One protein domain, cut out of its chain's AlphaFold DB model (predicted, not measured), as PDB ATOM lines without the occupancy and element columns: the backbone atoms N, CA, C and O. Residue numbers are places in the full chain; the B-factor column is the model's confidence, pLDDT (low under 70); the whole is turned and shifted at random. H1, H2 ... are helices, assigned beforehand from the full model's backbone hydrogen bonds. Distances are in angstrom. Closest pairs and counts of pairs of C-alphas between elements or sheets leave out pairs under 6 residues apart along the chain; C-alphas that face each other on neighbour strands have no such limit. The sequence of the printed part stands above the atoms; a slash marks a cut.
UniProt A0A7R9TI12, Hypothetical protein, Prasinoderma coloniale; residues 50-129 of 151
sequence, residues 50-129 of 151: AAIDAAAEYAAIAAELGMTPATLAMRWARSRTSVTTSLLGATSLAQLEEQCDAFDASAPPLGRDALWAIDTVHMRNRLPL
ATOM      1  N   ALA A  50     -65.433 -13.624   7.509       84.19
ATOM      2  CA  ALA A  50     -64.675 -12.721   6.639       84.19
ATOM      3  C   ALA A  50     -63.202 -12.576   7.071       84.19
ATOM      4  O   ALA A  50     -62.319 -12.454   6.226       84.19
ATOM      5  N   ALA A  51     -62.906 -12.593   8.378       87.31
ATOM      6  CA  ALA A  51     -61.523 -12.552   8.856       87.31
ATOM      7  C   ALA A  51     -60.776 -13.861   8.568       87.31
ATOM      8  O   ALA A  51     -59.600 -13.815   8.208       87.31
ATOM      9  N   ILE A  52     -61.445 -15.008   8.714       86.88
ATOM     10  CA  ILE A  52     -60.879 -16.328   8.406       86.88
ATOM     11  C   ILE A  52     -60.618 -16.461   6.902       86.88
ATOM     12  O   ILE A  52     -59.510 -16.835   6.518       86.88
ATOM     13  N   ASP A  53     -61.587 -16.092   6.066       87.44
ATOM     14  CA  ASP A  53     -61.490 -16.155   4.605       87.44
ATOM     15  C   ASP A  53     -60.354 -15.248   4.101       87.44
ATOM     16  O   ASP A  53     -59.456 -15.707   3.392       87.44
ATOM     17  N   ALA A  54     -60.291 -13.998   4.576       92.12
ATOM     18  CA  ALA A  54     -59.189 -13.094   4.249       92.12
ATOM     19  C   ALA A  54     -57.827 -13.642   4.710       92.12
ATOM     20  O   ALA A  54     -56.841 -13.563   3.977       92.12
ATOM     21  N   ALA A  55     -57.748 -14.212   5.919       92.88
ATOM     22  CA  ALA A  55     -56.514 -14.807   6.428       92.88
ATOM     23  C   ALA A  55     -56.054 -16.003   5.578       92.88
ATOM     24  O   ALA A  55     -54.848 -16.166   5.378       92.88
ATOM     25  N   ALA A  56     -56.988 -16.806   5.062       92.56
ATOM     26  CA  ALA A  56     -56.693 -17.904   4.149       92.56
ATOM     27  C   ALA A  56     -56.166 -17.392   2.798       92.56
ATOM     28  O   ALA A  56     -55.151 -17.897   2.314       92.56
ATOM     29  N   GLU A  57     -56.776 -16.348   2.229       95.12
ATOM     30  CA  GLU A  57     -56.293 -15.716   0.992       95.12
ATOM     31  C   GLU A  57     -54.879 -15.126   1.165       95.12
ATOM     32  O   GLU A  57     -53.997 -15.369   0.341       95.12
ATOM     33  N   TYR A  58     -54.603 -14.423   2.272       96.62
ATOM     34  CA  TYR A  58     -53.246 -13.935   2.559       96.62
ATOM     35  C   TYR A  58     -52.240 -15.069   2.771       96.62
ATOM     36  O   TYR A  58     -51.074 -14.937   2.396       96.62
ATOM     37  N   ALA A  59     -52.666 -16.187   3.366       96.31
ATOM     38  CA  ALA A  59     -51.803 -17.346   3.536       96.31
ATOM     39  C   ALA A  59     -51.442 -17.999   2.194       96.31
ATOM     40  O   ALA A  59     -50.296 -18.411   2.023       96.31
ATOM     41  N   ALA A  60     -52.374 -18.033   1.236       96.81
ATOM     42  CA  ALA A  60     -52.103 -18.494  -0.123       96.81
ATOM     43  C   ALA A  60     -51.074 -17.593  -0.829       96.81
ATOM     44  O   ALA A  60     -50.078 -18.099  -1.341       96.81
ATOM     45  N   ILE A  61     -51.235 -16.265  -0.744       97.75
ATOM     46  CA  ILE A  61     -50.257 -15.301  -1.286       97.75
ATOM     47  C   ILE A  61     -48.872 -15.515  -0.657       97.75
ATOM     48  O   ILE A  61     -47.856 -15.517  -1.349       97.75
ATOM     49  N   ALA A  62     -48.807 -15.709   0.663       97.06
ATOM     50  CA  ALA A  62     -47.538 -15.949   1.348       97.06
ATOM     51  C   ALA A  62     -46.854 -17.232   0.849       97.06
ATOM     52  O   ALA A  62     -45.645 -17.224   0.605       97.06
ATOM     53  N   ALA A  63     -47.631 -18.301   0.654       97.19
ATOM     54  CA  ALA A  63     -47.138 -19.575   0.145       97.19
ATOM     55  C   ALA A  63     -46.586 -19.456  -1.285       97.19
ATOM     56  O   ALA A  63     -45.495 -19.960  -1.548       97.19
ATOM     57  N   GLU A  64     -47.276 -18.739  -2.179       97.44
ATOM     58  CA  GLU A  64     -46.798 -18.463  -3.546       97.44
ATOM     59  C   GLU A  64     -45.461 -17.709  -3.558       97.44
ATOM     60  O   GLU A  64     -44.615 -17.938  -4.422       97.44
ATOM     61  N   LEU A  65     -45.239 -16.842  -2.569       95.88
ATOM     62  CA  LEU A  65     -44.003 -16.077  -2.411       95.88
ATOM     63  C   LEU A  65     -42.929 -16.805  -1.578       95.88
ATOM     64  O   LEU A  65     -41.888 -16.214  -1.282       95.88
ATOM     65  N   GLY A  66     -43.173 -18.055  -1.171       95.75
ATOM     66  CA  GLY A  66     -42.225 -18.861  -0.399       95.75
ATOM     67  C   GLY A  66     -41.955 -18.342   1.017       95.75
ATOM     68  O   GLY A  66     -40.862 -18.544   1.542       95.75
ATOM     69  N   MET A  67     -42.916 -17.655   1.642       95.38
ATOM     70  CA  MET A  67     -42.787 -17.137   3.008       95.38
ATOM     71  C   MET A  67     -43.990 -17.495   3.876       95.38
ATOM     72  O   MET A  67     -45.002 -18.016   3.414       95.38
ATOM     73  N   THR A  68     -43.892 -17.216   5.171       95.44
ATOM     74  CA  THR A  68     -45.011 -17.444   6.084       95.44
ATOM     75  C   THR A  68     -45.999 -16.273   6.028       95.44
ATOM     76  O   THR A  68     -45.620 -15.149   5.674       95.44
ATOM     77  N   PRO A  69     -47.263 -16.473   6.443       95.19
ATOM     78  CA  PRO A  69     -48.216 -15.368   6.509       95.19
ATOM     79  C   PRO A  69     -47.791 -14.282   7.515       95.19
ATOM     80  O   PRO A  69     -48.115 -13.111   7.329       95.19
ATOM     81  N   ALA A  70     -47.032 -14.649   8.558       93.81
ATOM     82  CA  ALA A  70     -46.460 -13.692   9.501       93.81
ATOM     83  C   ALA A  70     -45.411 -12.807   8.810       93.81
ATOM     84  O   ALA A  70     -45.533 -11.583   8.841       93.81
ATOM     85  N   THR A  71     -44.451 -13.409   8.101       95.50
ATOM     86  CA  THR A  71     -43.450 -12.671   7.319       95.50
ATOM     87  C   THR A  71     -44.104 -11.767   6.272       95.50
ATOM     88  O   THR A  71     -43.697 -10.613   6.137       95.50
ATOM     89  N   LEU A  72     -45.145 -12.238   5.570       96.88
ATOM     90  CA  LEU A  72     -45.882 -11.430   4.590       96.88
ATOM     91  C   LEU A  72     -46.483 -10.172   5.234       96.88
ATOM     92  O   LEU A  72     -46.253  -9.061   4.751       96.88
ATOM     93  N   ALA A  73     -47.213 -10.336   6.341       95.19
ATOM     94  CA  ALA A  73     -47.850  -9.226   7.048       95.19
ATOM     95  C   ALA A  73     -46.825  -8.195   7.548       95.19
ATOM     96  O   ALA A  73     -47.041  -6.988   7.442       95.19
ATOM     97  N   MET A  74     -45.680  -8.660   8.049       95.19
ATOM     98  CA  MET A  74     -44.624  -7.794   8.575       95.19
ATOM     99  C   MET A  74     -43.887  -7.045   7.470       95.19
ATOM    100  O   MET A  74     -43.691  -5.835   7.580       95.19
ATOM    101  N   ARG A  75     -43.555  -7.718   6.361       95.56
ATOM    102  CA  ARG A  75     -42.965  -7.066   5.182       95.56
ATOM    103  C   ARG A  75     -43.921  -6.052   4.564       95.56
ATOM    104  O   ARG A  75     -43.480  -4.989   4.127       95.56
ATOM    105  N   TRP A  76     -45.223  -6.338   4.570       95.56
ATOM    106  CA  TRP A  76     -46.238  -5.369   4.172       95.56
ATOM    107  C   TRP A  76     -46.242  -4.152   5.102       95.56
ATOM    108  O   TRP A  76     -46.145  -3.031   4.607       95.56
ATOM    109  N   ALA A  77     -46.257  -4.341   6.427       94.31
ATOM    110  CA  ALA A  77     -46.238  -3.238   7.395       94.31
ATOM    111  C   ALA A  77     -44.976  -2.369   7.256       94.31
ATOM    112  O   ALA A  77     -45.074  -1.147   7.172       94.31
ATOM    113  N   ARG A  78     -43.805  -3.005   7.127       92.31
ATOM    114  CA  ARG A  78     -42.507  -2.355   6.888       92.31
ATOM    115  C   ARG A  78     -42.492  -1.478   5.636       92.31
ATOM    116  O   ARG A  78     -41.776  -0.485   5.594       92.31
ATOM    117  N   SER A  79     -43.258  -1.837   4.603       91.44
ATOM    118  CA  SER A  79     -43.304  -1.083   3.341       91.44
ATOM    119  C   SER A  79     -44.045   0.258   3.438       91.44
ATOM    120  O   SER A  79     -43.990   1.053   2.501       91.44
ATOM    121  N   ARG A  80     -44.767   0.518   4.537       91.88
ATOM    122  CA  ARG A  80     -45.652   1.680   4.663       91.88
ATOM    123  C   ARG A  80     -44.954   2.824   5.382       91.88
ATOM    124  O   ARG A  80     -44.611   2.722   6.552       91.88
ATOM    125  N   THR A  81     -44.850   3.964   4.706       90.12
ATOM    126  CA  THR A  81     -44.262   5.197   5.258       90.12
ATOM    127  C   THR A  81     -45.010   5.734   6.479       90.12
ATOM    128  O   THR A  81     -44.426   6.438   7.294       90.12
ATOM    129  N   SER A  82     -46.291   5.391   6.634       92.69
ATOM    130  CA  SER A  82     -47.102   5.760   7.800       92.69
ATOM    131  C   SER A  82     -46.829   4.903   9.045       92.69
ATOM    132  O   SER A  82     -47.384   5.191  10.103       92.69
ATOM    133  N   VAL A  83     -46.018   3.846   8.941       91.50
ATOM    134  CA  VAL A  83     -45.673   2.958  10.057       91.50
ATOM    135  C   VAL A  83     -44.281   3.320  10.573       91.50
ATOM    136  O   VAL A  83     -43.273   2.913  10.005       91.50
ATOM    137  N   THR A  84     -44.217   4.075  11.671       90.69
ATOM    138  CA  THR A  84     -42.937   4.480  12.286       90.69
ATOM    139  C   THR A  84     -42.273   3.345  13.063       90.69
ATOM    140  O   THR A  84     -41.054   3.221  13.078       90.69
ATOM    141  N   THR A  85     -43.071   2.526  13.750       90.56
ATOM    142  CA  THR A  85     -42.587   1.398  14.550       90.56
ATOM    143  C   THR A  85     -43.607   0.267  14.548       90.56
ATOM    144  O   THR A  85     -44.813   0.511  14.508       90.56
ATOM    145  N   SER A  86     -43.119  -0.972  14.587       90.75
ATOM    146  CA  SER A  86     -43.941  -2.178  14.705       90.75
ATOM    147  C   SER A  86     -43.676  -2.838  16.053       90.75
ATOM    148  O   SER A  86     -42.552  -3.233  16.346       90.75
ATOM    149  N   LEU A  87     -44.715  -2.950  16.881       92.38
ATOM    150  CA  LEU A  87     -44.625  -3.603  18.186       92.38
ATOM    151  C   LEU A  87     -44.731  -5.118  18.006       92.38
ATOM    152  O   LEU A  87     -45.797  -5.646  17.690       92.38
ATOM    153  N   LEU A  88     -43.606  -5.801  18.194       89.75
ATOM    154  CA  LEU A  88     -43.488  -7.240  18.004       89.75
ATOM    155  C   LEU A  88     -43.930  -8.005  19.254       89.75
ATOM    156  O   LEU A  88     -43.636  -7.611  20.382       89.75
ATOM    157  N   GLY A  89     -44.639  -9.112  19.047       88.25
ATOM    158  CA  GLY A  89     -45.058 -10.022  20.107       88.25
ATOM    159  C   GLY A  89     -44.656 -11.448  19.759       88.25
ATOM    160  O   GLY A  89     -45.125 -11.992  18.759       88.25
ATOM    161  N   ALA A  90     -43.820 -12.056  20.596       88.94
ATOM    162  CA  ALA A  90     -43.338 -13.421  20.426       88.94
ATOM    163  C   ALA A  90     -43.446 -14.198  21.745       88.94
ATOM    164  O   ALA A  90     -43.266 -13.651  22.832       88.94
ATOM    165  N   THR A  91     -43.755 -15.487  21.634       88.56
ATOM    166  CA  THR A  91     -43.794 -16.454  22.749       88.56
ATOM    167  C   THR A  91     -42.684 -17.499  22.655       88.56
ATOM    168  O   THR A  91     -42.547 -18.339  23.539       88.56
ATOM    169  N   SER A  92     -41.887 -17.451  21.589       90.31
ATOM    170  CA  SER A  92     -40.710 -18.285  21.388       90.31
ATOM    171  C   SER A  92     -39.621 -17.497  20.667       90.31
ATOM    172  O   SER A  92     -39.903 -16.513  19.981       90.31
ATOM    173  N   LEU A  93     -38.374 -17.952  20.801       95.50
ATOM    174  CA  LEU A  93     -37.242 -17.324  20.124       95.50
ATOM    175  C   LEU A  93     -37.363 -17.436  18.599       95.50
ATOM    176  O   LEU A  93     -37.192 -16.440  17.914       95.50
ATOM    177  N   ALA A  94     -37.795 -18.590  18.085       93.06
ATOM    178  CA  ALA A  94     -38.015 -18.789  16.650       93.06
ATOM    179  C   ALA A  94     -39.037 -17.802  16.051       93.06
ATOM    180  O   ALA A  94     -38.877 -17.355  14.921       93.06
ATOM    181  N   GLN A  95     -40.084 -17.434  16.807       91.44
ATOM    182  CA  GLN A  95     -41.017 -16.388  16.377       91.44
ATOM    183  C   GLN A  95     -40.332 -15.025  16.329       91.44
ATOM    184  O   GLN A  95     -40.562 -14.272  15.393       91.44
ATOM    185  N   LEU A  96     -39.510 -14.696  17.328       94.75
ATOM    186  CA  LEU A  96     -38.788 -13.427  17.362       94.75
ATOM    187  C   LEU A  96     -37.761 -13.327  16.223       94.75
ATOM    188  O   LEU A  96     -37.655 -12.277  15.603       94.75
ATOM    189  N   GLU A  97     -37.048 -14.410  15.921       94.94
ATOM    190  CA  GLU A  97     -36.097 -14.491  14.804       94.94
ATOM    191  C   GLU A  97     -36.806 -14.274  13.460       94.94
ATOM    192  O   GLU A  97     -36.458 -13.344  12.737       94.94
ATOM    193  N   GLU A  98     -37.883 -15.022  13.184       94.62
ATOM    194  CA  GLU A  98     -38.724 -14.844  11.985       94.62
ATOM    195  C   GLU A  98     -39.218 -13.393  11.838       94.62
ATOM    196  O   GLU A  98     -39.277 -12.832  10.739       94.62
ATOM    197  N   GLN A  99     -39.581 -12.780  12.965       93.94
ATOM    198  CA  GLN A  99     -40.042 -11.403  13.040       93.94
ATOM    199  C   GLN A  99     -38.923 -10.395  12.735       93.94
ATOM    200  O   GLN A  99     -39.158  -9.447  11.986       93.94
ATOM    201  N   CYS A 100     -37.719 -10.592  13.272       93.62
ATOM    202  CA  CYS A 100     -36.549  -9.759  12.990       93.62
ATOM    203  C   CYS A 100     -36.121  -9.861  11.521       93.62
ATOM    204  O   CYS A 100     -35.923  -8.830  10.877       93.62
ATOM    205  N   ASP A 101     -36.069 -11.074  10.969       93.62
ATOM    206  CA  ASP A 101     -35.699 -11.321   9.572       93.62
ATOM    207  C   ASP A 101     -36.662 -10.621   8.601       93.62
ATOM    208  O   ASP A 101     -36.254 -10.049   7.587       93.62
ATOM    209  N   ALA A 102     -37.956 -10.570   8.934       93.25
ATOM    210  CA  ALA A 102     -38.943  -9.838   8.144       93.25
ATOM    211  C   ALA A 102     -38.669  -8.319   8.080       93.25
ATOM    212  O   ALA A 102     -39.110  -7.648   7.139       93.25
ATOM    213  N   PHE A 103     -37.932  -7.766   9.049       91.31
ATOM    214  CA  PHE A 103     -37.534  -6.359   9.103       91.31
ATOM    215  C   PHE A 103     -36.122  -6.079   8.576       91.31
ATOM    216  O   PHE A 103     -35.759  -4.907   8.482       91.31
ATOM    217  N   ASP A 104     -35.374  -7.097   8.142       90.75
ATOM    218  CA  ASP A 104     -34.048  -6.898   7.555       90.75
ATOM    219  C   ASP A 104     -34.125  -6.015   6.296       90.75
ATOM    220  O   ASP A 104     -34.805  -6.333   5.313       90.75
ATOM    221  N   ALA A 105     -33.415  -4.886   6.328       83.88
ATOM    222  CA  ALA A 105     -33.339  -3.922   5.237       83.88
ATOM    223  C   ALA A 105     -32.683  -4.496   3.968       83.88
ATOM    224  O   ALA A 105     -32.906  -3.960   2.883       83.88
ATOM    225  N   SER A 106     -31.912  -5.581   4.088       90.19
ATOM    226  CA  SER A 106     -31.331  -6.298   2.951       90.19
ATOM    227  C   SER A 106     -32.386  -7.057   2.132       90.19
ATOM    228  O   SER A 106     -32.217  -7.258   0.926       90.19
ATOM    229  N   ALA A 107     -33.505  -7.443   2.758       88.94
ATOM    230  CA  ALA A 107     -34.565  -8.173   2.083       88.94
ATOM    231  C   ALA A 107     -35.272  -7.264   1.061       88.94
ATOM    232  O   ALA A 107     -35.705  -6.161   1.424       88.94
ATOM    233  N   PRO A 108     -35.476  -7.724  -0.191       91.62
ATOM    234  CA  PRO A 108     -36.108  -6.914  -1.226       91.62
ATOM    235  C   PRO A 108     -37.523  -6.476  -0.809       91.62
ATOM    236  O   PRO A 108     -38.171  -7.139   0.007       91.62
ATOM    237  N   PRO A 109     -38.058  -5.370  -1.347       93.19
ATOM    238  CA  PRO A 109     -39.455  -5.012  -1.121       93.19
ATOM    239  C   PRO A 109     -40.396  -6.081  -1.699       93.19
ATOM    240  O   PRO A 109     -40.013  -6.869  -2.566       93.19
ATOM    241  N   LEU A 110     -41.644  -6.111  -1.224       95.62
ATOM    242  CA  LEU A 110     -42.684  -6.902  -1.883       95.62
ATOM    243  C   LEU A 110     -42.891  -6.368  -3.308       95.62
ATOM    244  O   LEU A 110     -42.965  -5.156  -3.518       95.62
ATOM    245  N   GLY A 111     -42.958  -7.276  -4.284       96.25
ATOM    246  CA  GLY A 111     -43.187  -6.921  -5.684       96.25
ATOM    247  C   GLY A 111     -44.563  -6.289  -5.906       96.25
ATOM    248  O   GLY A 111     -45.475  -6.459  -5.095       96.25
ATOM    249  N   ARG A 112     -44.732  -5.582  -7.031       96.69
ATOM    250  CA  ARG A 112     -46.015  -4.944  -7.381       96.69
ATOM    251  C   ARG A 112     -47.170  -5.942  -7.433       96.69
ATOM    252  O   ARG A 112     -48.232  -5.633  -6.909       96.69
ATOM    253  N   ASP A 113     -46.941  -7.131  -7.978       97.12
ATOM    254  CA  ASP A 113     -47.986  -8.154  -8.107       97.12
ATOM    255  C   ASP A 113     -48.435  -8.681  -6.737       97.12
ATOM    256  O   ASP A 113     -49.628  -8.831  -6.488       97.12
ATOM    257  N   ALA A 114     -47.493  -8.858  -5.804       96.62
ATOM    258  CA  ALA A 114     -47.802  -9.238  -4.426       96.62
ATOM    259  C   ALA A 114     -48.625  -8.155  -3.711       96.62
ATOM    260  O   ALA A 114     -49.611  -8.459  -3.044       96.62
ATOM    261  N   LEU A 115     -48.243  -6.882  -3.865       97.25
ATOM    262  CA  LEU A 115     -48.991  -5.759  -3.296       97.25
ATOM    263  C   LEU A 115     -50.398  -5.660  -3.893       97.25
ATOM    264  O   LEU A 115     -51.356  -5.483  -3.149       97.25
ATOM    265  N   TRP A 116     -50.532  -5.852  -5.206       97.38
ATOM    266  CA  TRP A 116     -51.824  -5.881  -5.884       97.38
ATOM    267  C   TRP A 116     -52.725  -7.017  -5.386       97.38
ATOM    268  O   TRP A 116     -53.914  -6.805  -5.141       97.38
ATOM    269  N   ALA A 117     -52.168  -8.215  -5.193       97.69
ATOM    270  CA  ALA A 117     -52.903  -9.346  -4.636       97.69
ATOM    271  C   ALA A 117     -53.396  -9.040  -3.212       97.69
ATOM    272  O   ALA A 117     -54.575  -9.234  -2.916       97.69
ATOM    273  N   ILE A 118     -52.534  -8.476  -2.358       97.00
ATOM    274  CA  ILE A 118     -52.900  -8.058  -0.996       97.00
ATOM    275  C   ILE A 118     -54.020  -7.012  -1.023       97.00
ATOM    276  O   ILE A 118     -55.014  -7.157  -0.311       97.00
ATOM    277  N   ASP A 119     -53.888  -5.981  -1.857       96.06
ATOM    278  CA  ASP A 119     -54.892  -4.924  -1.970       96.06
ATOM    279  C   ASP A 119     -56.225  -5.483  -2.501       96.06
ATOM    280  O   ASP A 119     -57.292  -5.085  -2.037       96.06
ATOM    281  N   THR A 120     -56.192  -6.470  -3.401       96.38
ATOM    282  CA  THR A 120     -57.395  -7.158  -3.899       96.38
ATOM    283  C   THR A 120     -58.130  -7.898  -2.780       96.38
ATOM    284  O   THR A 120     -59.346  -7.738  -2.639       96.38
ATOM    285  N   VAL A 121     -57.411  -8.665  -1.952       95.19
ATOM    286  CA  VAL A 121     -57.995  -9.353  -0.785       95.19
ATOM    287  C   VAL A 121     -58.576  -8.336   0.196       95.19
ATOM    288  O   VAL A 121     -59.712  -8.493   0.650       95.19
ATOM    289  N   HIS A 122     -57.840  -7.257   0.482       92.88
ATOM    290  CA  HIS A 122     -58.295  -6.184   1.365       92.88
ATOM    291  C   HIS A 122     -59.592  -5.533   0.867       92.88
ATOM    292  O   HIS A 122     -60.507  -5.271   1.649       92.88
ATOM    293  N   MET A 123     -59.690  -5.284  -0.439       92.94
ATOM    294  CA  MET A 123     -60.856  -4.653  -1.052       92.94
ATOM    295  C   MET A 123     -62.107  -5.532  -1.015       92.94
ATOM    296  O   MET A 123     -63.206  -4.996  -0.871       92.94
ATOM    297  N   ARG A 124     -61.954  -6.856  -1.110       88.69
ATOM    298  CA  ARG A 124     -63.058  -7.821  -0.977       88.69
ATOM    299  C   ARG A 124     -63.520  -7.982   0.468       88.69
ATOM    300  O   ARG A 124     -64.710  -8.134   0.716       88.69
ATOM    301  N   ASN A 125     -62.585  -7.898   1.408       84.62
ATOM    302  CA  ASN A 125     -62.808  -8.182   2.821       84.62
ATOM    303  C   ASN A 125     -62.669  -6.908   3.669       84.62
ATOM    304  O   ASN A 125     -61.862  -6.855   4.600       84.62
ATOM    305  N   ARG A 126     -63.418  -5.847   3.340       80.12
ATOM    306  CA  ARG A 126     -63.387  -4.593   4.112       80.12
ATOM    307  C   ARG A 126     -64.052  -4.778   5.476       80.12
ATOM    308  O   ARG A 126     -65.137  -5.334   5.570       80.12
ATOM    309  N   LEU A 127     -63.407  -4.248   6.522       81.31
ATOM    310  CA  LEU A 127     -63.858  -4.333   7.921       81.31
ATOM    311  C   LEU A 127     -64.173  -5.772   8.386       81.31
ATOM    312  O   LEU A 127     -65.189  -5.999   9.045       81.31
ATOM    313  N   PRO A 128     -63.291  -6.752   8.119       83.38
ATOM    314  CA  PRO A 128     -63.628  -8.158   8.314       83.38
ATOM    315  C   PRO A 128     -63.845  -8.485   9.798       83.38
ATOM    316  O   PRO A 128     -64.665  -9.335  10.134       83.38
ATOM    317  N   LEU A 129     -63.180  -7.751  10.698       80.69
ATOM    318  CA  LEU A 129     -63.267  -7.945  12.147       80.69
ATOM    319  C   LEU A 129     -64.626  -7.559  12.754       80.69
ATOM    320  O   LEU A 129     -64.922  -7.970  13.872       80.69
TER     321      LEU A 129
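AT A GLANCE: This is residues 50 to 129 of the 151 residues of the protein "Hypothetical protein" of Prasinoderma coloniale (UniProt A0A7R9TI12). Two helices, H1 and H4, lie side by side and run opposite ways; a shorter helix, H2, stands across H1 in the middle of the model, and H3 packs on H2, apart from both H1 and H4. A long loop, residues 79 to 92, leads from the end of H2 to the start of H3, and a shorter link brings the chain from H3 back to H4. The printed part has 80 residues with four named helices, in the order H1, H2, H3, H4, and no named strand; the class is all helix, with 48 residues in the helices. The whole is compact, with a radius of gyration of the C-alphas of 12.8 A, and its outline is rounded, spanning 33 by 27 by 26 A.

HOW THE PARTS SIT: H1, residues 50 to 64, is the longest helix. H4, residues 112 to 124, touches it at a shallow tilt of 14 degrees, opposite ways; their closest C-alphas are those of Ala 54 and Val 121, 6.4 A apart. H2, residues 69 to 78, touches H1 with residues 58 to 63 of H1 alone. The closest C-alphas of H1 and H2 are those of Ala 59 and Pro 69, 5.1 A apart, and their lines are about perpendicular at 89 degrees. H3, residues 93 to 102, touches H2 at a steep tilt of 46 degrees, the same way, with the C-alphas of Thr 71 and Ala 102 closest at 5.4 A. The helix packing is mostly crossed, but only just: of the 3 pairs that touch, 1 is at a shallow tilt. H2 and H4 are close but not clearly touching, with the C-alphas of Trp 76 and Leu 115 closest at 8.0 A. H3 is apart from H1 and from H4. In H1, H2, H3 and H4 every O i to N i+4 pair is within hydrogen-bond range.

IN THESE COORDINATES: H1 measures 21.4 A from C-alpha 50 at (-64.675, -12.721, 6.639) to C-alpha 64. H4 measures 18.4 A and ends with C-alpha 124 at (-63.058, -7.821, -0.977). H2 and H3 each measure 14.2 A; H3 begins with C-alpha 93 at (-37.242, -17.324, 20.124).

THE WHOLE: The C-alphas farthest apart, those of Leu 93 and Arg 124, are 34.7 A apart, while the first and last printed C-alphas, of Ala 50 and Leu 129, are 7.4 A apart. The link from H1 to H2 is tight, with 4 residues; that from H3 to H4 is short, with 9 residues; that from H2 to H3 is long, with 14 residues, whose C-alphas lie 10 to 19 A from the mean of the C-alphas. The printed part has no cut. Its mean pLDDT is 92.6, and no printed residue is under 70.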